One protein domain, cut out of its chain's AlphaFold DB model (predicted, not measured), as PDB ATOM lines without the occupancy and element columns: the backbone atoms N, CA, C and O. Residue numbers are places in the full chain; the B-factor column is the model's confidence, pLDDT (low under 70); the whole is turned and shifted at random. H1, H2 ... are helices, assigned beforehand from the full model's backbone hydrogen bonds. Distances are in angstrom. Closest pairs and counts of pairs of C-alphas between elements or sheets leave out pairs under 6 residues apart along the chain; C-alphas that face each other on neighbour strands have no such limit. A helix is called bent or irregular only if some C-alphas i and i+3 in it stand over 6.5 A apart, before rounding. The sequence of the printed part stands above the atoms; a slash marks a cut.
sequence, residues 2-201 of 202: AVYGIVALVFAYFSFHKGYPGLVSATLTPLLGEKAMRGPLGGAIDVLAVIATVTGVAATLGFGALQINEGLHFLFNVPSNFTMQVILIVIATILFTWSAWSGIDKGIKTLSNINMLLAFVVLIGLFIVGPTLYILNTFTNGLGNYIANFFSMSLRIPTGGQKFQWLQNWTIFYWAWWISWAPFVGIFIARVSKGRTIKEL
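This is residues 2 to 201 of the 202 residues of the protein "Glycine betaine transporter OpuD" of Staphylococcus aureus (UniProt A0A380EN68). A loose, open frame of helices is built on one long helix, H5, which runs along most of the longest axis; near the first part of H5 lies a cluster in which H1 crosses H9b and also meets H2, and H6 folds back across the later part of H5. From H6 the chain swings away into H7 and H8, two long helices making a corner whose residues 109 to 125 and 137 to 152 stick out, and H9a then comes back to H5. The printed part has 200 residues with ten named helices, H1 to H10 in order, and no named strand; the class is all helix. The whole is loose, with a radius of gyration of the C-alphas of 21.4 A, and spans 59 by 50 by 38 A.

Find C-alpha 2 at (43.387, 15.988, 31.752); from there H1 runs to residue 17, 21.3 A away. Next come three helices of four residues each: H2, residues 24 to 27, H3, residues 29 to 32, and H4, residues 34 to 37. At C-alpha 40, (20.467, 34.911, 37.322), H5 begins, and you can follow it for 52.5 A to residue 76. H6 covers residues 82 to 101, 28.7 A. H7 takes residues 105 to 129, 36.7 A; it is neither bent nor irregular, but only just: C-alphas 105 and 108 are 6.1 A apart. H8, residues 132 to 154, 30.6 A, is irregular, with C-alphas 148 and 151 8.0 A apart and a kink of 57 degrees near residue 148. H9, residues 161 to 192, was assigned as one helix by its hydrogen bonds but is bent, with C-alphas 180 and 183 7.2 A apart. Its arms are H9a, residues 161 to 180, 26.8 A, and H9b, residues 183 to 192, 14.6 A, at a steep tilt of 42 degrees. H9a is itself irregular, with C-alphas 169 and 172 6.6 A apart. H10, residues 198 to 201, ends at C-alpha 201, (37.641, 10.926, 23.967).

Start at H1, which with H5 is a hub, each touching three helices. H1 and H9b touch at a steep tilt of 58 degrees, the same way; look at the closest C-alphas, Ala 8 and Gly 186, 3.8 A apart. With residues 10 to 14 alone H1 touches H2, closest at the C-alphas of Phe 14 and Thr 27, 6.1 A. H1 and H10 only just touch, with 3 pairs of C-alphas within 8 A, the closest Gly 5 and Leu 201 at 7.0 A. H2 touches residues 42 to 49 of H5, closest at the C-alphas of Ser 25 and Gly 42, 4.8 A. H2 and H3 meet only through their link, and H3 and H4 are close but not clearly touching, 5.9 A between C-alphas 29 and 37. Farther along H5, residues 49 to 56 touch residues 177 to 180 of H9a, at a steep tilt of 65 degrees, opposite ways, closest at the C-alphas of Ala 52 and Ser 180, 4.6 A. H5 and H9b only just touch, with 3 pairs of C-alphas within 8 A, closest at Thr 53 and Phe 184, 6.1 A, and are about perpendicular at 90 degrees. Residues 61 to 69 of H5 touch residues 84 to 89 of H6, at a steep tilt of 64 degrees, opposite ways, with the C-alphas of Ala 65 and Gln 85 closest at 5.6 A. H7 and H8 are close but not clearly touching, 7.4 A between the C-alphas of Phe 127 and Ile 135. H5 and H7, and H8 and H9a, are apart. Every O i to N i+4 pair is within hydrogen-bond range in H1, H5, H6 and H9b, against 19 of 21 in H7, 17 of 19 in H8 and 14 of 16 in H9a; H2, H3, H4 and H10 are too short for such a pair.

The C-alphas farthest apart are those of Lys 35 and Val 129, 61.9 A. The printed part has no cut, and no link is long. Low confidence, pLDDT under 70, is found at residues 103 to 107; the mean of the printed part is 88.1.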
ATOM      1  N   ALA A   2      44.427  16.629  30.923       76.94
ATOM      2  CA  ALA A   2      43.387  15.988  31.752       76.94
ATOM      3  C   ALA A   2      42.190  16.906  32.086       76.94
ATOM      4  O   ALA A   2      41.045  16.488  31.960       76.94
ATOM      5  N   VAL A   3      42.445  18.180  32.421       81.56
ATOM      6  CA  VAL A   3      41.387  19.182  32.674       81.56
ATOM      7  C   VAL A   3      40.458  19.334  31.465       81.56
ATOM      8  O   VAL A   3      39.242  19.329  31.614       81.56
ATOM      9  N   TYR A   4      41.023  19.408  30.258       86.31
ATOM     10  CA  TYR A   4      40.243  19.530  29.027       86.31
ATOM     11  C   TYR A   4      39.454  18.272  28.709       86.31
ATOM     12  O   TYR A   4      38.301  18.397  28.325       86.31
ATOM     13  N   GLY A   5      40.033  17.085  28.916       84.12
ATOM     14  CA  GLY A   5      39.322  15.817  28.738       84.12
ATOM     15  C   GLY A   5      38.105  15.708  29.656       84.12
ATOM     16  O   GLY A   5      37.011  15.403  29.193       84.12
ATOM     17  N   ILE A   6      38.259  16.058  30.939       87.06
ATOM     18  CA  ILE A   6      37.153  16.052  31.910       87.06
ATOM     19  C   ILE A   6      36.058  17.039  31.493       87.06
ATOM     20  O   ILE A   6      34.888  16.670  31.425       87.06
ATOM     21  N   VAL A   7      36.421  18.285  31.184       87.50
ATOM     22  CA  VAL A   7      35.434  19.308  30.806       87.50
ATOM     23  C   VAL A   7      34.764  18.958  29.472       87.50
ATOM     24  O   VAL A   7      33.547  19.074  29.350       87.50
ATOM     25  N   ALA A   8      35.515  18.444  28.496       87.69
ATOM     26  CA  ALA A   8      34.975  17.970  27.223       87.69
ATOM     27  C   ALA A   8      33.997  16.804  27.399       87.69
ATOM     28  O   ALA A   8      32.951  16.800  26.756       87.69
ATOM     29  N   LEU A   9      34.294  15.850  28.287       87.81
ATOM     30  CA  LEU A   9      33.388  14.751  28.621       87.81
ATOM     31  C   LEU A   9      32.070  15.276  29.197       87.81
ATOM     32  O   LEU A   9      30.999  14.856  28.756       87.81
ATOM     33  N   VAL A  10      32.145  16.202  30.158       87.38
ATOM     34  CA  VAL A  10      30.967  16.823  30.780       87.38
ATOM     35  C   VAL A  10      30.097  17.478  29.706       87.38
ATOM     36  O   VAL A  10      28.906  17.179  29.612       87.38
ATOM     37  N   PHE A  11      30.689  18.296  28.834       86.94
ATOM     38  CA  PHE A  11      29.960  18.919  27.728       86.94
ATOM     39  C   PHE A  11      29.389  17.904  26.740       86.94
ATOM     40  O   PHE A  11      28.223  18.007  26.365       86.94
ATOM     41  N   ALA A  12      30.175  16.910  26.330       86.00
ATOM     42  CA  ALA A  12      29.732  15.902  25.375       86.00
ATOM     43  C   ALA A  12      28.537  15.104  25.917       86.00
ATOM     44  O   ALA A  12      27.554  14.901  25.203       86.00
ATOM     45  N   TYR A  13      28.580  14.711  27.191       86.00
ATOM     46  CA  TYR A  13      27.490  13.991  27.837       86.00
ATOM     47  C   TYR A  13      26.228  14.858  27.955       86.00
ATOM     48  O   TYR A  13      25.157  14.461  27.492       86.00
ATOM     49  N   PHE A  14      26.324  16.066  28.514       85.56
ATOM     50  CA  PHE A  14      25.132  16.892  28.714       85.56
ATOM     51  C   PHE A  14      24.539  17.409  27.402       85.56
ATOM     52  O   PHE A  14      23.322  17.366  27.230       85.56
ATOM     53  N   SER A  15      25.364  17.821  26.442       84.00
ATOM     54  CA  SER A  15      24.862  18.340  25.170       84.00
ATOM     55  C   SER A  15      24.376  17.245  24.218       84.00
ATOM     56  O   SER A  15      23.312  17.409  23.627       84.00
ATOM     57  N   PHE A  16      25.093  16.122  24.062       81.50
ATOM     58  CA  PHE A  16      24.719  15.101  23.066       81.50
ATOM     59  C   PHE A  16      23.891  13.946  23.616       81.50
ATOM     60  O   PHE A  16      23.083  13.400  22.872       81.50
ATOM     61  N   HIS A  17      24.068  13.570  24.885       81.69
ATOM     62  CA  HIS A  17      23.284  12.489  25.484       81.69
ATOM     63  C   HIS A  17      22.029  13.010  26.199       81.69
ATOM     64  O   HIS A  17      20.968  12.401  26.087       81.69
ATOM     65  N   LYS A  18      22.120  14.144  26.909       82.62
ATOM     66  CA  LYS A  18      20.976  14.749  27.626       82.62
ATOM     67  C   LYS A  18      20.257  15.865  26.858       82.62
ATOM     68  O   LYS A  18      19.195  16.290  27.300       82.62
ATOM     69  N   GLY A  19      20.799  16.326  25.728       81.56
ATOM     70  CA  GLY A  19      20.175  17.358  24.892       81.56
ATOM     71  C   GLY A  19      20.193  18.765  25.498       81.56
ATOM     72  O   GLY A  19      19.375  19.604  25.126       81.56
ATOM     73  N   TYR A  20      21.087  19.035  26.452       84.81
ATOM     74  CA  TYR A  20      21.188  20.344  27.090       84.81
ATOM     75  C   TYR A  20      21.832  21.391  26.170       84.81
ATOM     76  O   TYR A  20      22.651  21.044  25.308       84.81
ATOM     77  N   PRO A  21      21.523  22.688  26.374       80.06
ATOM     78  CA  PRO A  21      22.218  23.773  25.692       80.06
ATOM     79  C   PRO A  21      23.734  23.670  25.892       80.06
ATOM     80  O   PRO A  21      24.199  23.236  26.944       80.06
ATOM     81  N   GLY A  22      24.519  24.113  24.908       79.12
ATOM     82  CA  GLY A  22      25.985  24.164  24.993       79.12
ATOM     83  C   GLY A  22      26.513  25.293  25.889       79.12
ATOM     84  O   GLY A  22      27.427  26.002  25.480       79.12
ATOM     85  N   LEU A  23      25.895  25.494  27.053       84.75
ATOM     86  CA  LEU A  23      26.231  26.507  28.056       84.75
ATOM     87  C   LEU A  23      26.947  25.850  29.238       84.75
ATOM     88  O   LEU A  23      26.676  24.691  29.561       84.75
ATOM     89  N   VAL A  24      27.836  26.587  29.909       87.62
ATOM     90  CA  VAL A  24      28.522  26.071  31.105       87.62
ATOM     91  C   VAL A  24      27.503  25.870  32.220       87.62
ATOM     92  O   VAL A  24      27.480  24.810  32.845       87.62
ATOM     93  N   SER A  25      26.601  26.835  32.408       88.75
ATOM     94  CA  SER A  25      25.491  26.755  33.364       88.75
ATOM     95  C   SER A  25      24.635  25.498  33.172       88.75
ATOM     96  O   SER A  25      24.294  24.815  34.137       88.75
ATOM     97  N   ALA A  26      24.359  25.119  31.922       86.88
ATOM     98  CA  ALA A  26      23.537  23.955  31.615       86.88
ATOM     99  C   ALA A  26      24.145  22.648  32.148       86.88
ATOM    100  O   ALA A  26      23.401  21.777  32.605       86.88
ATOM    101  N   THR A  27      25.476  22.526  32.178       87.44
ATOM    102  CA  THR A  27      26.164  21.341  32.726       87.44
ATOM    103  C   THR A  27      25.988  21.179  34.240       87.44
ATOM    104  O   THR A  27      26.113  20.073  34.760       87.44
ATOM    105  N   LEU A  28      25.633  22.256  34.948       88.62
ATOM    106  CA  LEU A  28      25.421  22.273  36.399       88.62
ATOM    107  C   LEU A  28      23.953  22.066  36.798       88.62
ATOM    108  O   LEU A  28      23.646  21.931  37.985       88.62
ATOM    109  N   THR A  29      23.044  21.972  35.823       88.88
ATOM    110  CA  THR A  29      21.607  21.728  36.038       88.88
ATOM    111  C   THR A  29      21.303  20.520  36.936       88.88
ATOM    112  O   THR A  29      20.436  20.655  37.798       88.88
ATOM    113  N   PRO A  30      21.994  19.365  36.834       86.81
ATOM    114  CA  PRO A  30      21.715  18.223  37.710       86.81
ATOM    115  C   PRO A  30      22.084  18.452  39.179       86.81
ATOM    116  O   PRO A  30      21.558  17.763  40.045       86.81
ATOM    117  N   LEU A  31      23.000  19.386  39.458       89.31
ATOM    118  CA  LEU A  31      23.481  19.678  40.811       89.31
ATOM    119  C   LEU A  31      22.693  20.816  41.461       89.31
ATOM    120  O   LEU A  31      22.360  20.746  42.639       89.31
ATOM    121  N   LEU A  32      22.411  21.871  40.695       89.12
ATOM    122  CA  LEU A  32      21.824  23.117  41.203       89.12
ATOM    123  C   LEU A  32      20.345  23.289  40.828       89.12
ATOM    124  O   LEU A  32      19.680  24.202  41.313       89.12
ATOM    125  N   GLY A  33      19.817  22.405  39.981       87.31
ATOM    126  CA  GLY A  33      18.437  22.418  39.521       87.31
ATOM    127  C   GLY A  33      18.182  23.379  38.357       87.31
ATOM    128  O   GLY A  33      18.851  24.397  38.165       87.31
ATOM    129  N   GLU A  34      17.147  23.066  37.580       86.94
ATOM    130  CA  GLU A  34      16.786  23.800  36.363       86.94
ATOM    131  C   GLU A  34      16.370  25.250  36.644       86.94
ATOM    132  O   GLU A  34      16.739  26.162  35.907       86.94
ATOM    133  N   LYS A  35      15.678  25.493  37.762       85.88
ATOM    134  CA  LYS A  35      15.243  26.839  38.157       85.88
ATOM    135  C   LYS A  35      16.421  27.778  38.439       85.88
ATOM    136  O   LYS A  35      16.363  28.946  38.064       85.88
ATOM    137  N   ALA A  36      17.482  27.283  39.078       87.19
ATOM    138  CA  ALA A  36      18.658  28.093  39.392       87.19
ATOM    139  C   ALA A  36      19.504  28.368  38.140       87.19
ATOM    140  O   ALA A  36      19.949  29.497  37.932       87.19
ATOM    141  N   MET A  37      19.678  27.361  37.276       90.44
ATOM    142  CA  MET A  37      20.474  27.486  36.047       90.44
ATOM    143  C   MET A  37      19.781  28.282  34.939       90.44
ATOM    144  O   MET A  37      20.461  28.904  34.133       90.44
ATOM    145  N   ARG A  38      18.445  28.340  34.915       86.62
ATOM    146  CA  ARG A  38      17.699  29.236  34.008       86.62
ATOM    147  C   ARG A  38      17.526  30.650  34.577       86.62
ATOM    148  O   ARG A  38      16.995  31.519  33.894       86.62
ATOM    149  N   GLY A  39      17.946  30.874  35.824       90.00
ATOM    150  CA  GLY A  39      17.879  32.159  36.515       90.00
ATOM    151  C   GLY A  39      19.192  32.960  36.473       90.00
ATOM    152  O   GLY A  39      20.131  32.602  35.760       90.00
ATOM    153  N   PRO A  40      19.294  34.029  37.286       91.00
ATOM    154  CA  PRO A  40      20.467  34.911  37.322       91.00
ATOM    155  C   PRO A  40      21.784  34.195  37.652       91.00
ATOM    156  O   PRO A  40      22.838  34.594  37.166       91.00
ATOM    157  N   LEU A  41      21.725  33.122  38.451       92.00
ATOM    158  CA  LEU A  41      22.895  32.325  38.821       92.00
ATOM    159  C   LEU A  41      23.526  31.646  37.596       92.00
ATOM    160  O   LEU A  41      24.739  31.716  37.420       92.00
ATOM    161  N   GLY A  42      22.714  31.029  36.731       90.69
ATOM    162  CA  GLY A  42      23.208  30.429  35.490       90.69
ATOM    163  C   GLY A  42      23.805  31.469  34.545       90.69
ATOM    164  O   GLY A  42      24.913  31.279  34.051       90.69
ATOM    165  N   GLY A  43      23.134  32.617  34.394       91.44
ATOM    166  CA  GLY A  43      23.665  33.742  33.619       91.44
ATOM    167  C   GLY A  43      25.019  34.239  34.139       91.44
ATOM    168  O   GLY A  43      25.934  34.457  33.348       91.44
ATOM    169  N   ALA A  44      25.191  34.354  35.459       93.69
ATOM    170  CA  ALA A  44      26.467  34.744  36.060       93.69
ATOM    171  C   ALA A  44      27.589  33.731  35.762       93.69
ATOM    172  O   ALA A  44      28.708  34.131  35.446       93.69
ATOM    173  N   ILE A  45      27.291  32.429  35.811       92.00
ATOM    174  CA  ILE A  45      28.252  31.362  35.487       92.00
ATOM    175  C   ILE A  45      28.680  31.439  34.019       92.00
ATOM    176  O   ILE A  45      29.873  31.349  33.721       92.00
ATOM    177  N   ASP A  46      27.734  31.644  33.105       91.69
ATOM    178  CA  ASP A  46      28.045  31.770  31.681       91.69
ATOM    179  C   ASP A  46      28.871  33.035  31.394       91.69
ATOM    180  O   ASP A  46      29.840  32.977  30.637       91.69
ATOM    181  N   VAL A  47      28.570  34.159  32.057       92.75
ATOM    182  CA  VAL A  47      29.383  35.385  31.966       92.75
ATOM    183  C   VAL A  47      30.808  35.142  32.468       92.75
ATOM    184  O   VAL A  47      31.764  35.513  31.787       92.75
ATOM    185  N   LEU A  48      30.977  34.477  33.616       92.06
ATOM    186  CA  LEU A  48      32.301  34.122  34.138       92.06
ATOM    187  C   LEU A  48      33.075  33.231  33.161       92.06
ATOM    188  O   LEU A  48      34.271  33.437  32.960       92.06
ATOM    189  N   ALA A  49      32.405  32.278  32.516       90.38
ATOM    190  CA  ALA A  49      33.029  31.419  31.519       90.38
ATOM    191  C   ALA A  49      33.476  32.178  30.263       90.38
ATOM    192  O   ALA A  49      34.553  31.898  29.724       90.38
ATOM    193  N   VAL A  50      32.684  33.153  29.807       90.88
ATOM    194  CA  VAL A  50      33.063  34.042  28.701       90.88
ATOM    195  C   VAL A  50      34.272  34.889  29.096       90.88
ATOM    196  O   VAL A  50      35.251  34.912  28.355       90.88
ATOM    197  N   ILE A  51      34.260  35.520  30.276       91.62
ATOM    198  CA  ILE A  51      35.395  36.314  30.780       91.62
ATOM    199  C   ILE A  51      36.662  35.457  30.873       91.62
ATOM    200  O   ILE A  51      37.728  35.882  30.422       91.62
ATOM    201  N   ALA A  52      36.552  34.243  31.416       89.94
ATOM    202  CA  ALA A  52      37.667  33.308  31.525       89.94
ATOM    203  C   ALA A  52      38.243  32.958  30.144       89.94
ATOM    204  O   ALA A  52      39.453  33.056  29.934       89.94
ATOM    205  N   THR A  53      37.369  32.653  29.182       88.81
ATOM    206  CA  THR A  53      37.760  32.339  27.804       88.81
ATOM    207  C   THR A  53      38.469  33.519  27.142       88.81
ATOM    208  O   THR A  53      39.561  33.358  26.599       88.81
ATOM    209  N   VAL A  54      37.881  34.717  27.213       89.06
ATOM    210  CA  VAL A  54      38.446  35.932  26.607       89.06
ATOM    211  C   VAL A  54      39.809  36.256  27.215       89.06
ATOM    212  O   VAL A  54      40.761  36.508  26.480       89.06
ATOM    213  N   THR A  55      39.935  36.175  28.541       88.00
ATOM    214  CA  THR A  55      41.207  36.411  29.244       88.00
ATOM    215  C   THR A  55      42.273  35.401  28.818       88.00
ATOM    216  O   THR A  55      43.419  35.766  28.559       88.00
ATOM    217  N   GLY A  56      41.899  34.126  28.691       87.19
ATOM    218  CA  GLY A  56      42.802  33.083  28.222       87.19
ATOM    219  C   GLY A  56      43.283  33.305  26.784       87.19
ATOM    220  O   GLY A  56      44.466  33.097  26.485       87.19
ATOM    221  N   VAL A  57      42.387  33.698  25.878       86.25
ATOM    222  CA  VAL A  57      42.738  33.999  24.481       86.25
ATOM    223  C   VAL A  57      43.648  35.228  24.419       86.25
ATOM    224  O   VAL A  57      44.672  35.189  23.736       86.25
ATOM    225  N   ALA A  58      43.344  36.274  25.193       87.69
ATOM    226  CA  ALA A  58      44.156  37.485  25.280       87.69
ATOM    227  C   ALA A  58      45.592  37.197  25.748       87.69
ATOM    228  O   ALA A  58      46.540  37.696  25.143       87.69
ATOM    229  N   ALA A  59      45.774  36.339  26.761       87.94
ATOM    230  CA  ALA A  59      47.106  35.929  27.217       87.94
ATOM    231  C   ALA A  59      47.916  35.248  26.098       87.94
ATOM    232  O   ALA A  59      49.089  35.555  25.896       87.94
ATOM    233  N   THR A  60      47.273  34.373  25.320       87.62
ATOM    234  CA  THR A  60      47.916  33.661  24.201       87.62
ATOM    235  C   THR A  60      48.340  34.620  23.088       87.62
ATOM    236  O   THR A  60      49.453  34.514  22.576       87.62
ATOM    237  N   LEU A  61      47.485  35.592  22.750       88.12
ATOM    238  CA  LEU A  61      47.816  36.654  21.795       88.12
ATOM    239  C   LEU A  61      48.982  37.518  22.290       88.12
ATOM    240  O   LEU A  61      49.867  37.848  21.503       88.12
ATOM    241  N   GLY A  62      49.021  37.826  23.590       89.56
ATOM    242  CA  GLY A  62      50.129  38.547  24.216       89.56
ATOM    243  C   GLY A  62      51.464  37.813  24.073       89.56
ATOM    244  O   GLY A  62      52.442  38.404  23.620       89.56
ATOM    245  N   PHE A  63      51.502  36.509  24.371       90.38
ATOM    246  CA  PHE A  63      52.706  35.696  24.163       90.38
ATOM    247  C   PHE A  63      53.119  35.607  22.693       90.38
ATOM    248  O   PHE A  63      54.308  35.692  22.389       90.38
ATOM    249  N   GLY A  64      52.153  35.496  21.777       91.00
ATOM    250  CA  GLY A  64      52.423  35.530  20.340       91.00
ATOM    251  C   GLY A  64      53.056  36.853  19.900       91.00
ATOM    252  O   GLY A  64      54.060  36.851  19.191       91.00
ATOM    253  N   ALA A  65      52.521  37.984  20.365       91.94
ATOM    254  CA  ALA A  65      53.059  39.305  20.050       91.94
ATOM    255  C   ALA A  65      54.468  39.516  20.616       91.94
ATOM    256  O   ALA A  65      55.322  40.058  19.917       91.94
ATOM    257  N   LEU A  66      54.730  39.039  21.839       92.94
ATOM    258  CA  LEU A  66      56.070  39.026  22.433       92.94
ATOM    259  C   LEU A  66      57.056  38.250  21.554       92.94
ATOM    260  O   LEU A  66      58.115  38.765  21.207       92.94
ATOM    261  N   GLN A  67      56.685  37.037  21.139       92.94
ATOM    262  CA  GLN A  67      57.547  36.188  20.321       92.94
ATOM    263  C   GLN A  67      57.824  36.794  18.936       92.94
ATOM    264  O   GLN A  67      58.954  36.737  18.453       92.94
ATOM    265  N   ILE A  68      56.817  37.415  18.311       93.44
ATOM    266  CA  ILE A  68      56.982  38.137  17.042       93.44
ATOM    267  C   ILE A  68      57.883  39.359  17.232       93.44
ATOM    268  O   ILE A  68      58.771  39.583  16.412       93.44
ATOM    269  N   ASN A  69      57.690  40.138  18.300       94.56
ATOM    270  CA  ASN A  69      58.499  41.326  18.556       94.56
ATOM    271  C   ASN A  69      59.979  40.972  18.731       94.56
ATOM    272  O   ASN A  69      60.812  41.630  18.113       94.56
ATOM    273  N   GLU A  70      60.291  39.919  19.492       93.50
ATOM    274  CA  GLU A  70      61.660  39.409  19.658       93.50
ATOM    275  C   GLU A  70      62.254  38.908  18.333       93.50
ATOM    276  O   GLU A  70      63.405  39.202  18.013       93.50
ATOM    277  N   GLY A  71      61.458  38.216  17.510       92.88
ATOM    278  CA  GLY A  71      61.888  37.794  16.173       92.88
ATOM    279  C   GLY A  71      62.210  38.976  15.252       92.88
ATOM    280  O   GLY A  71      63.233  38.974  14.568       92.88
ATOM    281  N   LEU A  72      61.372  40.016  15.262       93.81
ATOM    282  CA  LEU A  72      61.603  41.244  14.499       93.81
ATOM    283  C   LEU A  72      62.795  42.042  15.033       93.81
ATOM    284  O   LEU A  72      63.543  42.613  14.241       93.81
ATOM    285  N   HIS A  73      62.994  42.072  16.350       95.00
ATOM    286  CA  HIS A  73      64.169  42.685  16.958       95.00
ATOM    287  C   HIS A  73      65.444  41.971  16.499       95.00
ATOM    288  O   HIS A  73      66.386  42.617  16.054       95.00
ATOM    289  N   PHE A  74      65.462  40.639  16.513       93.94
ATOM    290  CA  PHE A  74      66.618  39.865  16.065       93.94
ATOM    291  C   PHE A  74      66.936  40.047  14.568       93.94
ATOM    292  O   PHE A  74      68.103  40.161  14.202       93.94
ATOM    293  N   LEU A  75      65.918  40.079  13.700       95.00
ATOM    294  CA  LEU A  75      66.105  40.129  12.240       95.00
ATOM    295  C   LEU A  75      66.272  41.545  11.677       95.00
ATOM    296  O   LEU A  75      67.018  41.747  10.721       95.00
ATOM    297  N   PHE A  76      65.546  42.513  12.233       94.44
ATOM    298  CA  PHE A  76      65.401  43.861  11.677       94.44
ATOM    299  C   PHE A  76      65.753  44.966  12.682       94.44
ATOM    300  O   PHE A  76      65.580  46.143  12.375       94.44
ATOM    301  N   ASN A  77      66.228  44.605  13.881       92.12
ATOM    302  CA  ASN A  77      66.597  45.533  14.952       92.12
ATOM    303  C   ASN A  77      65.453  46.488  15.363       92.12
ATOM    304  O   ASN A  77      65.682  47.619  15.793       92.12
ATOM    305  N   VAL A  78      64.203  46.033  15.208       92.50
ATOM    306  CA  VAL A  78      62.994  46.741  15.655       92.50
ATOM    307  C   VAL A  78      62.957  46.753  17.185       92.50
ATOM    308  O   VAL A  78      63.192  45.700  17.768       92.50
ATOM    309  N   PRO A  79      62.611  47.865  17.864       90.69
ATOM    310  CA  PRO A  79      62.584  47.920  19.326       90.69
ATOM    311  C   PRO A  79      61.751  46.799  19.968       90.69
ATOM    312  O   PRO A  79      60.581  46.615  19.619       90.69
ATOM    313  N   SER A  80      62.332  46.092  20.945       91.62
ATOM    314  CA  SER A  80      61.585  45.179  21.815       91.62
ATOM    315  C   SER A  80      61.107  45.931  23.052       91.62
ATOM    316  O   SER A  80      61.838  46.125  24.024       91.62
ATOM    317  N   ASN A  81      59.889  46.461  22.978       92.56
ATOM    318  CA  ASN A  81      59.262  47.165  24.088       92.56
ATOM    319  C   ASN A  81      57.740  47.002  24.054       92.56
ATOM    320  O   ASN A  81      57.149  46.612  23.047       92.56
ATOM    321  N   PHE A  82      57.102  47.334  25.175       90.38
ATOM    322  CA  PHE A  82      55.655  47.211  25.340       90.38
ATOM    323  C   PHE A  82      54.866  47.946  24.243       90.38
ATOM    324  O   PHE A  82      53.884  47.417  23.729       90.38
ATOM    325  N   THR A  83      55.319  49.131  23.825       93.31
ATOM    326  CA  THR A  83      54.669  49.908  22.761       93.31
ATOM    327  C   THR A  83      54.637  49.139  21.442       93.31
ATOM    328  O   THR A  83      53.591  49.073  20.797       93.31
ATOM    329  N   MET A  84      55.752  48.512  21.053       92.00
ATOM    330  CA  MET A  84      55.818  47.709  19.831       92.00
ATOM    331  C   MET A  84      54.907  46.480  19.912       92.00
ATOM    332  O   MET A  84      54.199  46.171  18.957       92.00
ATOM    333  N   GLN A  85      54.850  45.819  21.069       92.56
ATOM    334  CA  GLN A  85      53.956  44.677  21.295       92.56
ATOM    335  C   GLN A  85      52.483  45.073  21.138       92.56
ATOM    336  O   GLN A  85      51.730  44.373  20.465       92.56
ATOM    337  N   VAL A  86      52.075  46.221  21.693       92.88
ATOM    338  CA  VAL A  86      50.709  46.748  21.535       92.88
ATOM    339  C   VAL A  86      50.400  47.039  20.065       92.88
ATOM    340  O   VAL A  86      49.339  46.645  19.582       92.88
ATOM    341  N   ILE A  87      51.325  47.663  19.329       93.38
ATOM    342  CA  ILE A  87      51.161  47.929  17.890       93.38
ATOM    343  C   ILE A  87      50.967  46.620  17.112       93.38
ATOM    344  O   ILE A  87      50.038  46.515  16.309       93.38
ATOM    345  N   LEU A  88      51.790  45.602  17.380       92.44
ATOM    346  CA  LEU A  88      51.676  44.288  16.742       92.44
ATOM    347  C   LEU A  88      50.321  43.629  17.028       92.44
ATOM    348  O   LEU A  88      49.700  43.097  16.108       92.44
ATOM    349  N   ILE A  89      49.829  43.707  18.268       92.12
ATOM    350  CA  ILE A  89      48.507  43.182  18.645       92.12
ATOM    351  C   ILE A  89      47.393  43.916  17.894       92.12
ATOM    352  O   ILE A  89      46.484  43.267  17.373       92.12
ATOM    353  N   VAL A  90      47.449  45.248  17.803       93.56
ATOM    354  CA  VAL A  90      46.444  46.046  17.081       93.56
ATOM    355  C   VAL A  90      46.411  45.659  15.603       93.56
ATOM    356  O   VAL A  90      45.338  45.369  15.073       93.56
ATOM    357  N   ILE A  91      47.574  45.571  14.952       92.81
ATOM    358  CA  ILE A  91      47.678  45.158  13.546       92.81
ATOM    359  C   ILE A  91      47.120  43.741  13.357       92.81
ATOM    360  O   ILE A  91      46.283  43.520  12.481       92.81
ATOM    361  N   ALA A  92      47.527  42.791  14.203       89.56
ATOM    362  CA  ALA A  92      47.044  41.414  14.140       89.56
ATOM    363  C   ALA A  92      45.521  41.324  14.337       89.56
ATOM    364  O   ALA A  92      44.850  40.569  13.636       89.56
ATOM    365  N   THR A  93      44.962  42.132  15.240       89.44
ATOM    366  CA  THR A  93      43.518  42.188  15.507       89.44
ATOM    367  C   THR A  93      42.743  42.726  14.305       89.44
ATOM    368  O   THR A  93      41.709  42.163  13.941       89.44
ATOM    369  N   ILE A  94      43.247  43.776  13.646       90.12
ATOM    370  CA  ILE A  94      42.640  44.332  12.425       90.12
ATOM    371  C   ILE A  94      42.651  43.290  11.300       90.12
ATOM    372  O   ILE A  94      41.611  43.032  10.692       90.12
ATOM    373  N   LEU A  95      43.797  42.644  11.063       86.81
ATOM    374  CA  LEU A  95      43.933  41.595  10.046       86.81
ATOM    375  C   LEU A  95      43.011  40.404  10.327       86.81
ATOM    376  O   LEU A  95      42.348  39.904   9.418       86.81
ATOM    377  N   PHE A  96      42.929  39.970  11.586       83.50
ATOM    378  CA  PHE A  96      42.040  38.888  11.998       83.50
ATOM    379  C   PHE A  96      40.566  39.249  11.780       83.50
ATOM    380  O   PHE A  96      39.817  38.450  11.225       83.50
ATOM    381  N   THR A  97      40.159  40.460  12.162       85.75
ATOM    382  CA  THR A  97      38.776  40.934  12.004       85.75
ATOM    383  C   THR A  97      38.381  41.012  10.530       85.75
ATOM    384  O   THR A  97      37.300  40.565  10.149       85.75
ATOM    385  N   TRP A  98      39.277  41.508   9.672       84.38
ATOM    386  CA  TRP A  98      39.051  41.536   8.228       84.38
ATOM    387  C   TRP A  98      38.976  40.120   7.631       84.38
ATOM    388  O   TRP A  98      38.079  39.812   6.841       84.38
ATOM    389  N   SER A  99      39.860  39.218   8.059       79.38
ATOM    390  CA  SER A  99      39.834  37.811   7.646       79.38
ATOM    391  C   SER A  99      38.524  37.117   8.048       79.38
ATOM    392  O   SER A  99      37.904  36.437   7.233       79.38
ATOM    393  N   ALA A 100      38.030  37.371   9.264       79.88
ATOM    394  CA  ALA A 100      36.744  36.859   9.738       79.88
ATOM    395  C   ALA A 100      35.559  37.350   8.896       79.88
ATOM    396  O   ALA A 100      34.639  36.578   8.627       79.88
ATOM    397  N   TRP A 101      35.593  38.602   8.435       80.56
ATOM    398  CA  TRP A 101      34.520  39.169   7.620       80.56
ATOM    399  C   TRP A 101      34.508  38.651   6.170       80.56
ATOM    400  O   TRP A 101      33.445  38.554   5.562       80.56
ATOM    401  N   SER A 102      35.666  38.267   5.624       72.88
ATOM    402  CA  SER A 102      35.821  37.859   4.214       72.88
ATOM    403  C   SER A 102      35.482  36.388   3.901       72.88
ATOM    404  O   SER A 102      35.587  35.973   2.748       72.88
ATOM    405  N   GLY A 103      35.000  35.614   4.881       64.88
ATOM    406  CA  GLY A 103      34.533  34.234   4.684       64.88
ATOM    407  C   GLY A 103      35.660  33.205   4.822       64.88
ATOM    408  O   GLY A 103      36.378  32.885   3.877       64.88
ATOM    409  N   ILE A 104      35.805  32.661   6.030       63.53
ATOM    410  CA  ILE A 104      37.049  32.032   6.492       63.53
ATOM    411  C   ILE A 104      37.102  30.497   6.318       63.53
ATOM    412  O   ILE A 104      38.149  29.883   6.541       63.53
ATOM    413  N   ASP A 105      36.005  29.861   5.895       65.38
ATOM    414  CA  ASP A 105      35.836  28.401   5.998       65.38
ATOM    415  C   ASP A 105      36.882  27.593   5.211       65.38
ATOM    416  O   ASP A 105      37.340  26.544   5.670       65.38
ATOM    417  N   LYS A 106      37.330  28.086   4.047       64.44
ATOM    418  CA  LYS A 106      38.426  27.452   3.283       64.44
ATOM    419  C   LYS A 106      39.818  27.913   3.733       64.44
ATOM    420  O   LYS A 106      40.778  27.155   3.601       64.44
ATOM    421  N   GLY A 107      39.931  29.126   4.278       68.75
ATOM    422  CA  GLY A 107      41.197  29.728   4.695       68.75
ATOM    423  C   GLY A 107      41.803  29.039   5.914       68.75
ATOM    424  O   GLY A 107      42.972  28.658   5.880       68.75
ATOM    425  N   ILE A 108      41.000  28.787   6.956       73.62
ATOM    426  CA  ILE A 108      41.491  28.192   8.214       73.62
ATOM    427  C   ILE A 108      42.147  26.828   7.981       73.62
ATOM    428  O   ILE A 108      43.209  26.557   8.539       73.62
ATOM    429  N   LYS A 109      41.556  25.975   7.136       75.44
ATOM    430  CA  LYS A 109      42.111  24.643   6.856       75.44
ATOM    431  C   LYS A 109      43.474  24.731   6.164       75.44
ATOM    432  O   LYS A 109      44.403  24.024   6.545       75.44
ATOM    433  N   THR A 110      43.607  25.618   5.180       81.94
ATOM    434  CA  THR A 110      44.867  25.822   4.453       81.94
ATOM    435  C   THR A 110      45.937  26.432   5.355       81.94
ATOM    436  O   THR A 110      47.051  25.915   5.395       81.94
ATOM    437  N   LEU A 111      45.598  27.462   6.139       81.75
ATOM    438  CA  LEU A 111      46.512  28.050   7.125       81.75
ATOM    439  C   LEU A 111      46.960  27.024   8.172       81.75
ATOM    440  O   LEU A 111      48.143  26.966   8.493       81.75
ATOM    441  N   SER A 112      46.046  26.189   8.672       81.38
ATOM    442  CA  SER A 112      46.373  25.127   9.628       81.38
ATOM    443  C   SER A 112      47.350  24.108   9.031       81.38
ATOM    444  O   SER A 112      48.352  23.788   9.667       81.38
ATOM    445  N   ASN A 113      47.128  23.668   7.787       87.69
ATOM    446  CA  ASN A 113      48.041  22.757   7.091       87.69
ATOM    447  C   ASN A 113      49.429  23.379   6.863       87.69
ATOM    448  O   ASN A 113      50.439  22.714   7.089       87.69
ATOM    449  N   ILE A 114      49.489  24.652   6.452       91.19
ATOM    450  CA  ILE A 114      50.756  25.382   6.279       91.19
ATOM    451  C   ILE A 114      51.483  25.507   7.619       91.19
ATOM    452  O   ILE A 114      52.673  25.217   7.691       91.19
ATOM    453  N   ASN A 115      50.779  25.878   8.691       90.81
ATOM    454  CA  ASN A 115      51.359  25.975  10.028       90.81
ATOM    455  C   ASN A 115      51.941  24.633  10.497       90.81
ATOM    456  O   ASN A 115      53.053  24.596  11.014       90.81
ATOM    457  N   MET A 116      51.224  23.526  10.273       92.44
ATOM    458  CA  MET A 116      51.714  22.181  10.596       92.44
ATOM    459  C   MET A 116      52.971  21.818   9.797       92.44
ATOM    460  O   MET A 116      53.923  21.292  10.371       92.44
ATOM    461  N   LEU A 117      53.000  22.129   8.497       95.38
ATOM    462  CA  LEU A 117      54.173  21.900   7.655       95.38
ATOM    463  C   LEU A 117      55.371  22.737   8.120       95.38
ATOM    464  O   LEU A 117      56.463  22.199   8.280       95.38
ATOM    465  N   LEU A 118      55.170  24.031   8.375       93.75
ATOM    466  CA  LEU A 118      56.220  24.928   8.862       93.75
ATOM    467  C   LEU A 118      56.768  24.467  10.213       93.75
ATOM    468  O   LEU A 118      57.982  24.382  10.376       93.75
ATOM    469  N   ALA A 119      55.895  24.107  11.156       94.44
ATOM    470  CA  ALA A 119      56.303  23.576  12.453       94.44
ATOM    471  C   ALA A 119      57.139  22.297  12.303       94.44
ATOM    472  O   ALA A 119      58.170  22.155  12.961       94.44
ATOM    473  N   PHE A 120      56.736  21.392  11.407       95.69
ATOM    474  CA  PHE A 120      57.484  20.169  11.126       95.69
ATOM    475  C   PHE A 120      58.860  20.458  10.511       95.69
ATOM    476  O   PHE A 120      59.862  19.905  10.963       95.69
ATOM    477  N   VAL A 121      58.931  21.359   9.528       96.69
ATOM    478  CA  VAL A 121      60.193  21.768   8.889       96.69
ATOM    479  C   VAL A 121      61.139  22.408   9.902       96.69
ATOM    480  O   VAL A 121      62.312  22.046   9.941       96.69
ATOM    481  N   VAL A 122      60.642  23.310  10.752       94.50
ATOM    482  CA  VAL A 122      61.448  23.938  11.808       94.50
ATOM    483  C   VAL A 122      61.945  22.893  12.804       94.50
ATOM    484  O   VAL A 122      63.120  22.910  13.155       94.50
ATOM    485  N   LEU A 123      61.091  21.956  13.227       94.50
ATOM    486  CA  LEU A 123      61.465  20.905  14.173       94.50
ATOM    487  C   LEU A 123      62.565  19.995  13.615       94.50
ATOM    488  O   LEU A 123      63.574  19.775  14.283       94.50
ATOM    489  N   ILE A 124      62.395  19.493  12.391       95.44
ATOM    490  CA  ILE A 124      63.388  18.629  11.740       95.44
ATOM    491  C   ILE A 124      64.670  19.410  11.441       95.44
ATOM    492  O   ILE A 124      65.763  18.911  11.695       95.44
ATOM    493  N   GLY A 125      64.546  20.653  10.973       95.06
ATOM    494  CA  GLY A 125      65.684  21.537  10.743       95.06
ATOM    495  C   GLY A 125      66.503  21.753  12.015       95.06
ATOM    496  O   GLY A 125      67.715  21.571  11.999       95.06
ATOM    497  N   LEU A 126      65.847  22.050  13.138       94.25
ATOM    498  CA  LEU A 126      66.506  22.252  14.429       94.25
ATOM    499  C   LEU A 126      67.138  20.957  14.956       94.25
ATOM    500  O   LEU A 126      68.230  20.996  15.515       94.25
ATOM    501  N   PHE A 127      66.499  19.806  14.737       93.75
ATOM    502  CA  PHE A 127      67.034  18.503  15.138       93.75
ATOM    503  C   PHE A 127      68.300  18.098  14.364       93.75
ATOM    504  O   PHE A 127      69.204  17.504  14.954       93.75
ATOM    505  N   ILE A 128      68.360  18.415  13.064       94.44
ATOM    506  CA  ILE A 128      69.496  18.087  12.186       94.44
ATOM    507  C   ILE A 128      70.638  19.100  12.338       94.44
ATOM    508  O   ILE A 128      71.796  18.704  12.405       94.44
ATOM    509  N   VAL A 129      70.327  20.401  12.367       95.56
ATOM    510  CA  VAL A 129      71.334  21.476  12.471       95.56
ATOM    511  C   VAL A 129      71.858  21.612  13.903       95.56
ATOM    512  O   VAL A 129      73.021  21.951  14.115       95.56
ATOM    513  N   GLY A 130      70.999  21.373  14.894       93.31
ATOM    514  CA  GLY A 130      71.361  21.416  16.304       93.31
ATOM    515  C   GLY A 130      72.135  20.176  16.770       93.31
ATOM    516  O   GLY A 130      72.236  19.179  16.056       93.31
ATOM    517  N   PRO A 131      72.670  20.195  18.003       95.06
ATOM    518  CA  PRO A 131      73.395  19.062  18.568       95.06
ATOM    519  C   PRO A 131      72.434  17.904  18.888       95.06
ATOM    520  O   PRO A 131      71.907  17.800  19.996       95.06
ATOM    521  N   THR A 132      72.213  17.009  17.921       94.75
ATOM    522  CA  THR A 132      71.209  15.932  17.988       94.75
ATOM    523  C   THR A 132      71.336  15.070  19.246       94.75
ATOM    524  O   THR A 132      70.345  14.826  19.934       94.75
ATOM    525  N   LEU A 133      72.561  14.662  19.604       95.19
ATOM    526  CA  LEU A 133      72.813  13.882  20.823       95.19
ATOM    527  C   LEU A 133      72.406  14.641  22.090       95.19
ATOM    528  O   LEU A 133      71.831  14.053  23.001       95.19
ATOM    529  N   TYR A 134      72.656  15.950  22.148       94.88
ATOM    530  CA  TYR A 134      72.244  16.775  23.282       94.88
ATOM    531  C   TYR A 134      70.720  16.894  23.374       94.88
ATOM    532  O   TYR A 134      70.174  16.804  24.473       94.88
ATOM    533  N   ILE A 135      70.026  17.036  22.238       94.81
ATOM    534  CA  ILE A 135      68.557  17.081  22.191       94.81
ATOM    535  C   ILE A 135      67.974  15.757  22.701       94.81
ATOM    536  O   ILE A 135      67.131  15.766  23.596       94.81
ATOM    537  N   LEU A 136      68.462  14.621  22.190       95.50
ATOM    538  CA  LEU A 136      68.006  13.289  22.599       95.50
ATOM    539  C   LEU A 136      68.303  12.998  24.075       95.50
ATOM    540  O   LEU A 136      67.434  12.489  24.787       95.50
ATOM    541  N   ASN A 137      69.491  13.366  24.558       96.00
ATOM    542  CA  ASN A 137      69.860  13.201  25.964       96.00
ATOM    543  C   ASN A 137      68.997  14.082  26.867       96.00
ATOM    544  O   ASN A 137      68.478  13.603  27.872       96.00
ATOM    545  N   THR A 138      68.800  15.353  26.508       95.62
ATOM    546  CA  THR A 138      67.939  16.281  27.259       95.62
ATOM    547  C   THR A 138      66.498  15.790  27.304       95.62
ATOM    548  O   THR A 138      65.886  15.803  28.369       95.62
ATOM    549  N   PHE A 139      65.963  15.303  26.183       95.06
ATOM    550  CA  PHE A 139      64.622  14.728  26.122       95.06
ATOM    551  C   PHE A 139      64.492  13.495  27.022       95.06
ATOM    552  O   PHE A 139      63.591  13.430  27.857       95.06
ATOM    553  N   THR A 140      65.423  12.547  26.901       96.69
ATOM    554  CA  THR A 140      65.400  11.286  27.658       96.69
ATOM    555  C   THR A 140      65.558  11.536  29.157       96.69
ATOM    556  O   THR A 140      64.769  11.038  29.962       96.69
ATOM    557  N   ASN A 141      66.523  12.375  29.543       95.94
ATOM    558  CA  ASN A 141      66.720  12.774  30.934       95.94
ATOM    559  C   ASN A 141      65.529  13.573  31.464       95.94
ATOM    560  O   ASN A 141      65.117  13.373  32.603       95.94
ATOM    561  N   GLY A 142      64.959  14.472  30.659       95.56
ATOM    562  CA  GLY A 142      63.769  15.238  31.017       95.56
ATOM    563  C   GLY A 142      62.572  14.332  31.300       95.56
ATOM    564  O   GLY A 142      61.905  14.503  32.318       95.56
ATOM    565  N   LEU A 143      62.353  13.318  30.459       95.50
ATOM    566  CA  LEU A 143      61.295  12.329  30.644       95.50
ATOM    567  C   LEU A 143      61.508  11.492  31.913       95.50
ATOM    568  O   LEU A 143      60.586  11.359  32.718       95.50
ATOM    569  N   GLY A 144      62.723  10.981  32.129       96.31
ATOM    570  CA  GLY A 144      63.063  10.232  33.342       96.31
ATOM    571  C   GLY A 144      62.867  11.065  34.612       96.31
ATOM    572  O   GLY A 144      62.221  10.619  35.559       96.31
ATOM    573  N   ASN A 145      63.338  12.314  34.601       95.44
ATOM    574  CA  ASN A 145      63.158  13.246  35.712       95.44
ATOM    575  C   ASN A 145      61.688  13.595  35.956       95.44
ATOM    576  O   ASN A 145      61.281  13.693  37.113       95.44
ATOM    577  N   TYR A 146      60.896  13.777  34.896       94.19
ATOM    578  CA  TYR A 146      59.466  14.051  35.011       94.19
ATOM    579  C   TYR A 146      58.740  12.909  35.721       94.19
ATOM    580  O   TYR A 146      58.001  13.164  36.670       94.19
ATOM    581  N   ILE A 147      58.996  11.662  35.313       95.31
ATOM    582  CA  ILE A 147      58.388  10.473  35.925       95.31
ATOM    583  C   ILE A 147      58.829  10.342  37.387       95.31
ATOM    584  O   ILE A 147      57.987  10.192  38.271       95.31
ATOM    585  N   ALA A 148      60.133  10.457  37.656       96.00
ATOM    586  CA  ALA A 148      60.681  10.306  39.001       96.00
ATOM    587  C   ALA A 148      60.151  11.364  39.985       96.00
ATOM    588  O   ALA A 148      59.884  11.061  41.147       96.00
ATOM    589  N   ASN A 149      59.973  12.604  39.524       93.88
ATOM    590  CA  ASN A 149      59.587  13.726  40.379       93.88
ATOM    591  C   ASN A 149      58.103  14.088  40.281       93.88
ATOM    592  O   ASN A 149      57.696  15.074  40.895       93.88
ATOM    593  N   PHE A 150      57.292  13.321  39.546       92.75
ATOM    594  CA  PHE A 150      55.891  13.642  39.271       92.75
ATOM    595  C   PHE A 150      55.121  14.001  40.550       92.75
ATOM    596  O   PHE A 150      54.652  15.128  40.694       92.75
ATOM    597  N   PHE A 151      55.086  13.093  41.532       91.69
ATOM    598  CA  PHE A 151      54.356  13.307  42.786       91.69
ATOM    599  C   PHE A 151      54.920  14.462  43.616       91.69
ATOM    600  O   PHE A 151      54.158  15.260  44.162       91.69
ATOM    601  N   SER A 152      56.249  14.581  43.686       89.06
ATOM    602  CA  SER A 152      56.906  15.663  44.424       89.06
ATOM    603  C   SER A 152      56.546  17.028  43.838       89.06
ATOM    604  O   SER A 152      56.194  17.943  44.579       89.06
ATOM    605  N   MET A 153      56.565  17.160  42.508       88.62
ATOM    606  CA  MET A 153      56.181  18.391  41.816       88.62
ATOM    607  C   MET A 153      54.685  18.684  41.951       88.62
ATOM    608  O   MET A 153      54.322  19.841  42.158       88.62
ATOM    609  N   SER A 154      53.823  17.663  41.871       87.06
ATOM    610  CA  SER A 154      52.366  17.818  41.986       87.06
ATOM    611  C   SER A 154      51.908  18.275  43.371       87.06
ATOM    612  O   SER A 154      50.933  19.012  43.465       87.06
ATOM    613  N   LEU A 155      52.598  17.857  44.435       86.69
ATOM    614  CA  LEU A 155      52.222  18.146  45.825       86.69
ATOM    615  C   LEU A 155      53.057  19.271  46.459       86.69
ATOM    616  O   LEU A 155      52.984  19.513  47.664       86.69
ATOM    617  N   ARG A 156      53.876  19.965  45.665       83.12
ATOM    618  CA  ARG A 156      54.798  20.985  46.164       83.12
ATOM    619  C   ARG A 156      54.050  22.238  46.623       83.12
ATOM    620  O   ARG A 156      53.568  23.006  45.798       83.12
ATOM    621  N   ILE A 157      54.075  22.510  47.928       83.62
ATOM    622  CA  ILE A 157      53.572  23.758  48.527       83.62
ATOM    623  C   ILE A 157      54.703  24.403  49.349       83.62
ATOM    624  O   ILE A 157      54.919  24.039  50.503       83.62
ATOM    625  N   PRO A 158      55.495  25.316  48.758       81.31
ATOM    626  CA  PRO A 158      56.554  26.024  49.463       81.31
ATOM    627  C   PRO A 158      55.967  26.925  50.551       81.31
ATOM    628  O   PRO A 158      55.013  27.654  50.302       81.31
ATOM    629  N   THR A 159      56.593  26.945  51.726       77.25
ATOM    630  CA  THR A 159      56.161  27.738  52.892       77.25
ATOM    631  C   THR A 159      56.498  29.236  52.799       77.25
ATOM    632  O   THR A 159      56.258  29.978  53.745       77.25
ATOM    633  N   GLY A 160      57.038  29.703  51.664       78.56
ATOM    634  CA  GLY A 160      57.341  31.112  51.401       78.56
ATOM    635  C   GLY A 160      58.631  31.337  50.603       78.56
ATOM    636  O   GLY A 160      59.266  30.399  50.110       78.56
ATOM    637  N   GLY A 161      59.014  32.608  50.457       85.75
ATOM    638  CA  GLY A 161      60.263  33.035  49.816       85.75
ATOM    639  C   GLY A 161      60.301  32.865  48.292       85.75
ATOM    640  O   GLY A 161      59.278  32.711  47.623       85.75
ATOM    641  N   GLN A 162      61.512  32.865  47.728       86.69
ATOM    642  CA  GLN A 162      61.747  32.793  46.277       86.69
ATOM    643  C   GLN A 162      61.105  31.555  45.626       86.69
ATOM    644  O   GLN A 162      60.596  31.620  44.509       86.69
ATOM    645  N   LYS A 163      61.068  30.421  46.341       84.56
ATOM    646  CA  LYS A 163      60.435  29.183  45.857       84.56
ATOM    647  C   LYS A 163      58.918  29.329  45.698       84.56
ATOM    648  O   LYS A 163      58.358  28.720  44.791       84.56
ATOM    649  N   PHE A 164      58.268  30.115  46.556       88.00
ATOM    650  CA  PHE A 164      56.839  30.399  46.449       88.00
ATOM    651  C   PHE A 164      56.543  31.356  45.290       88.00
ATOM    652  O   PHE A 164      55.635  31.088  44.511       88.00
ATOM    653  N   GLN A 165      57.362  32.396  45.101       88.62
ATOM    654  CA  GLN A 165      57.246  33.294  43.941       88.62
ATOM    655  C   GLN A 165      57.425  32.547  42.614       88.62
ATOM    656  O   GLN A 165      56.644  32.730  41.684       88.62
ATOM    657  N   TRP A 166      58.408  31.644  42.532       89.25
ATOM    658  CA  TRP A 166      58.575  30.793  41.353       89.25
ATOM    659  C   TRP A 166      57.337  29.918  41.112       89.25
ATOM    660  O   TRP A 166      56.845  29.838  39.991       89.25
ATOM    661  N   LEU A 167      56.780  29.309  42.165       89.44
ATOM    662  CA  LEU A 167      55.565  28.504  42.044       89.44
ATOM    663  C   LEU A 167      54.360  29.333  41.563       89.44
ATOM    664  O   LEU A 167      53.572  28.834  40.761       89.44
ATOM    665  N   GLN A 168      54.234  30.588  42.004       89.06
ATOM    666  CA  GLN A 168      53.191  31.499  41.523       89.06
ATOM    667  C   GLN A 168      53.341  31.807  40.031       89.06
ATOM    668  O   GLN A 168      52.394  31.630  39.267       89.06
ATOM    669  N   ASN A 169      54.545  32.207  39.618       90.12
ATOM    670  CA  ASN A 169      54.820  32.653  38.251       90.12
ATOM    671  C   ASN A 169      54.759  31.526  37.214       90.12
ATOM    672  O   ASN A 169      54.544  31.795  36.038       90.12
ATOM    673  N   TRP A 170      54.949  30.275  37.640       90.56
ATOM    674  CA  TRP A 170      54.979  29.119  36.748       90.56
ATOM    675  C   TRP A 170      53.793  28.190  36.983       90.56
ATOM    676  O   TRP A 170      52.854  28.168  36.191       90.56
ATOM    677  N   THR A 171      53.810  27.420  38.071       90.56
ATOM    678  CA  THR A 171      52.812  26.369  38.311       90.56
ATOM    679  C   THR A 171      51.405  26.945  38.445       90.56
ATOM    680  O   THR A 171      50.506  26.502  37.732       90.56
ATOM    681  N   ILE A 172      51.198  27.936  39.319       90.12
ATOM    682  CA  ILE A 172      49.869  28.537  39.527       90.12
ATOM    683  C   ILE A 172      49.416  29.272  38.269       90.12
ATOM    684  O   ILE A 172      48.272  29.096  37.856       90.12
ATOM    685  N   PHE A 173      50.307  30.040  37.638       90.19
ATOM    686  CA  PHE A 173      50.014  30.716  36.378       90.19
ATOM    687  C   PHE A 173      49.506  29.742  35.306       90.19
ATOM    688  O   PHE A 173      48.424  29.949  34.756       90.19
ATOM    689  N   TYR A 174      50.225  28.642  35.056       89.56
ATOM    690  CA  TYR A 174      49.797  27.646  34.075       89.56
ATOM    691  C   TYR A 174      48.489  26.966  34.476       89.56
ATOM    692  O   TYR A 174      47.626  26.795  33.625       89.56
ATOM    693  N   TRP A 175      48.283  26.615  35.749       90.62
ATOM    694  CA  TRP A 175      47.000  26.061  36.196       90.62
ATOM    695  C   TRP A 175      45.836  27.025  35.963       90.62
ATOM    696  O   TRP A 175      44.820  26.620  35.400       90.62
ATOM    697  N   ALA A 176      45.991  28.294  36.341       89.31
ATOM    698  CA  ALA A 176      44.980  29.323  36.126       89.31
ATOM    699  C   ALA A 176      44.697  29.532  34.631       89.31
ATOM    700  O   ALA A 176      43.536  29.604  34.227       89.31
ATOM    701  N   TRP A 177      45.741  29.556  33.800       88.94
ATOM    702  CA  TRP A 177      45.611  29.678  32.350       88.94
ATOM    703  C   TRP A 177      44.895  28.467  31.735       88.94
ATOM    704  O   TRP A 177      43.951  28.617  30.959       88.94
ATOM    705  N   TRP A 178      45.265  27.245  32.116       88.81
ATOM    706  CA  TRP A 178      44.593  26.052  31.608       88.81
ATOM    707  C   TRP A 178      43.123  25.990  32.032       88.81
ATOM    708  O   TRP A 178      42.277  25.621  31.219       88.81
ATOM    709  N   ILE A 179      42.798  26.392  33.265       87.88
ATOM    710  CA  ILE A 179      41.414  26.462  33.753       87.88
ATOM    711  C   ILE A 179      40.620  27.531  32.997       87.88
ATOM    712  O   ILE A 179      39.479  27.269  32.616       87.88
ATOM    713  N   SER A 180      41.207  28.698  32.713       87.69
ATOM    714  CA  SER A 180      40.509  29.767  31.986       87.69
ATOM    715  C   SER A 180      40.141  29.371  30.552       87.69
ATOM    716  O   SER A 180      39.084  29.749  30.053       87.69
ATOM    717  N   TRP A 181      40.961  28.525  29.921       87.12
ATOM    718  CA  TRP A 181      40.699  27.935  28.603       87.12
ATOM    719  C   TRP A 181      39.706  26.767  28.611       87.12
ATOM    720  O   TRP A 181      39.197  26.383  27.553       87.12
ATOM    721  N   ALA A 182      39.446  26.161  29.770       88.75
ATOM    722  CA  ALA A 182      38.722  24.898  29.842       88.75
ATOM    723  C   ALA A 182      37.294  24.947  29.263       88.75
ATOM    724  O   ALA A 182      36.953  24.010  28.537       88.75
ATOM    725  N   PRO A 183      36.473  25.996  29.485       86.25
ATOM    726  CA  PRO A 183      35.133  26.077  28.899       86.25
ATOM    727  C   PRO A 183      35.154  26.049  27.367       86.25
ATOM    728  O   PRO A 183      34.445  25.260  26.744       86.25
ATOM    729  N   PHE A 184      36.017  26.861  26.755       84.88
ATOM    730  CA  PHE A 184      36.133  26.963  25.303       84.88
ATOM    731  C   PHE A 184      36.644  25.668  24.668       84.88
ATOM    732  O   PHE A 184      36.012  25.127  23.757       84.88
ATOM    733  N   VAL A 185      37.760  25.139  25.183       86.62
ATOM    734  CA  VAL A 185      38.359  23.899  24.671       86.62
ATOM    735  C   VAL A 185      37.416  22.717  24.875       86.62
ATOM    736  O   VAL A 185      37.252  21.907  23.968       86.62
ATOM    737  N   GLY A 186      36.757  22.631  26.032       86.19
ATOM    738  CA  GLY A 186      35.817  21.557  26.339       86.19
ATOM    739  C   GLY A 186      34.636  21.514  25.374       86.19
ATOM    740  O   GLY A 186      34.335  20.457  24.823       86.19
ATOM    741  N   ILE A 187      34.016  22.666  25.097       85.94
ATOM    742  CA  ILE A 187      32.920  22.767  24.120       85.94
ATOM    743  C   ILE A 187      33.410  22.408  22.711       85.94
ATOM    744  O   ILE A 187      32.719  21.689  21.984       85.94
ATOM    745  N   PHE A 188      34.593  22.885  22.314       84.62
ATOM    746  CA  PHE A 188      35.170  22.577  21.006       84.62
ATOM    747  C   PHE A 188      35.425  21.073  20.834       84.62
ATOM    748  O   PHE A 188      34.934  20.481  19.869       84.62
ATOM    749  N   ILE A 189      36.122  20.443  21.789       84.69
ATOM    750  CA  ILE A 189      36.414  19.002  21.775       84.69
ATOM    751  C   ILE A 189      35.115  18.196  21.775       84.69
ATOM    752  O   ILE A 189      34.992  17.249  20.996       84.69
ATOM    753  N   ALA A 190      34.123  18.583  22.582       84.94
ATOM    754  CA  ALA A 190      32.822  17.924  22.591       84.94
ATOM    755  C   ALA A 190      32.191  17.927  21.188       84.94
ATOM    756  O   ALA A 190      31.796  16.874  20.690       84.94
ATOM    757  N   ARG A 191      32.159  19.082  20.507       82.06
ATOM    758  CA  ARG A 191      31.567  19.216  19.162       82.06
ATOM    759  C   ARG A 191      32.235  18.336  18.109       82.06
ATOM    760  O   ARG A 191      31.525  17.730  17.310       82.06
ATOM    761  N   VAL A 192      33.564  18.238  18.115       82.06
ATOM    762  CA  VAL A 192      34.301  17.383  17.163       82.06
ATOM    763  C   VAL A 192      34.276  15.897  17.536       82.06
ATOM    764  O   VAL A 192      34.586  15.051  16.700       82.06
ATOM    765  N   SER A 193      33.875  15.564  18.766       81.00
ATOM    766  CA  SER A 193      33.818  14.188  19.282       81.00
ATOM    767  C   SER A 193      32.419  13.562  19.218       81.00
ATOM    768  O   SER A 193      32.190  12.502  19.800       81.00
ATOM    769  N   LYS A 194      31.463  14.186  18.517       77.94
ATOM    770  CA  LYS A 194      30.095  13.664  18.383       77.94
ATOM    771  C   LYS A 194      30.110  12.253  17.770       77.94
ATOM    772  O   LYS A 194      30.584  12.067  16.655       77.94
ATOM    773  N   GLY A 195      29.556  11.280  18.496       77.81
ATOM    774  CA  GLY A 195      29.471   9.877  18.067       77.81
ATOM    775  C   GLY A 195      30.654   8.989  18.470       77.81
ATOM    776  O   GLY A 195      30.624   7.802  18.165       77.81
ATOM    777  N   ARG A 196      31.665   9.528  19.166       84.12
ATOM    778  CA  ARG A 196      32.780   8.747  19.729       84.12
ATOM    779  C   ARG A 196      32.424   8.141  21.083       84.12
ATOM    780  O   ARG A 196      31.604   8.691  21.823       84.12
ATOM    781  N   THR A 197      33.064   7.029  21.433       83.38
ATOM    782  CA  THR A 197      32.950   6.449  22.780       83.38
ATOM    783  C   THR A 197      33.737   7.278  23.803       83.38
ATOM    784  O   THR A 197      34.683   7.982  23.459       83.38
ATOM    785  N   ILE A 198      33.395   7.167  25.093       79.50
ATOM    786  CA  ILE A 198      34.123   7.858  26.178       79.50
ATOM    787  C   ILE A 198      35.616   7.492  26.172       79.50
ATOM    788  O   ILE A 198      36.461   8.345  26.423       79.50
ATOM    789  N   LYS A 199      35.939   6.237  25.837       76.69
ATOM    790  CA  LYS A 199      37.316   5.739  25.759       76.69
ATOM    791  C   LYS A 199      38.099   6.321  24.577       76.69
ATOM    792  O   LYS A 199      39.313   6.335  24.629       76.69
ATOM    793  N   GLU A 200      37.428   6.776  23.523       76.00
ATOM    794  CA  GLU A 200      38.066   7.446  22.377       76.00
ATOM    795  C   GLU A 200      38.232   8.957  22.593       76.00
ATOM    796  O   GLU A 200      38.937   9.618  21.830       76.00
ATOM    797  N   LEU A 201      37.532   9.519  23.583       74.88
ATOM    798  CA  LEU A 201      37.641  10.926  23.967       74.88
ATOM    799  C   LEU A 201      38.810  11.168  24.939       74.88
ATOM    800  O   LEU A 201      39.368  12.266  24.935       74.88
TER     801      LEU A 201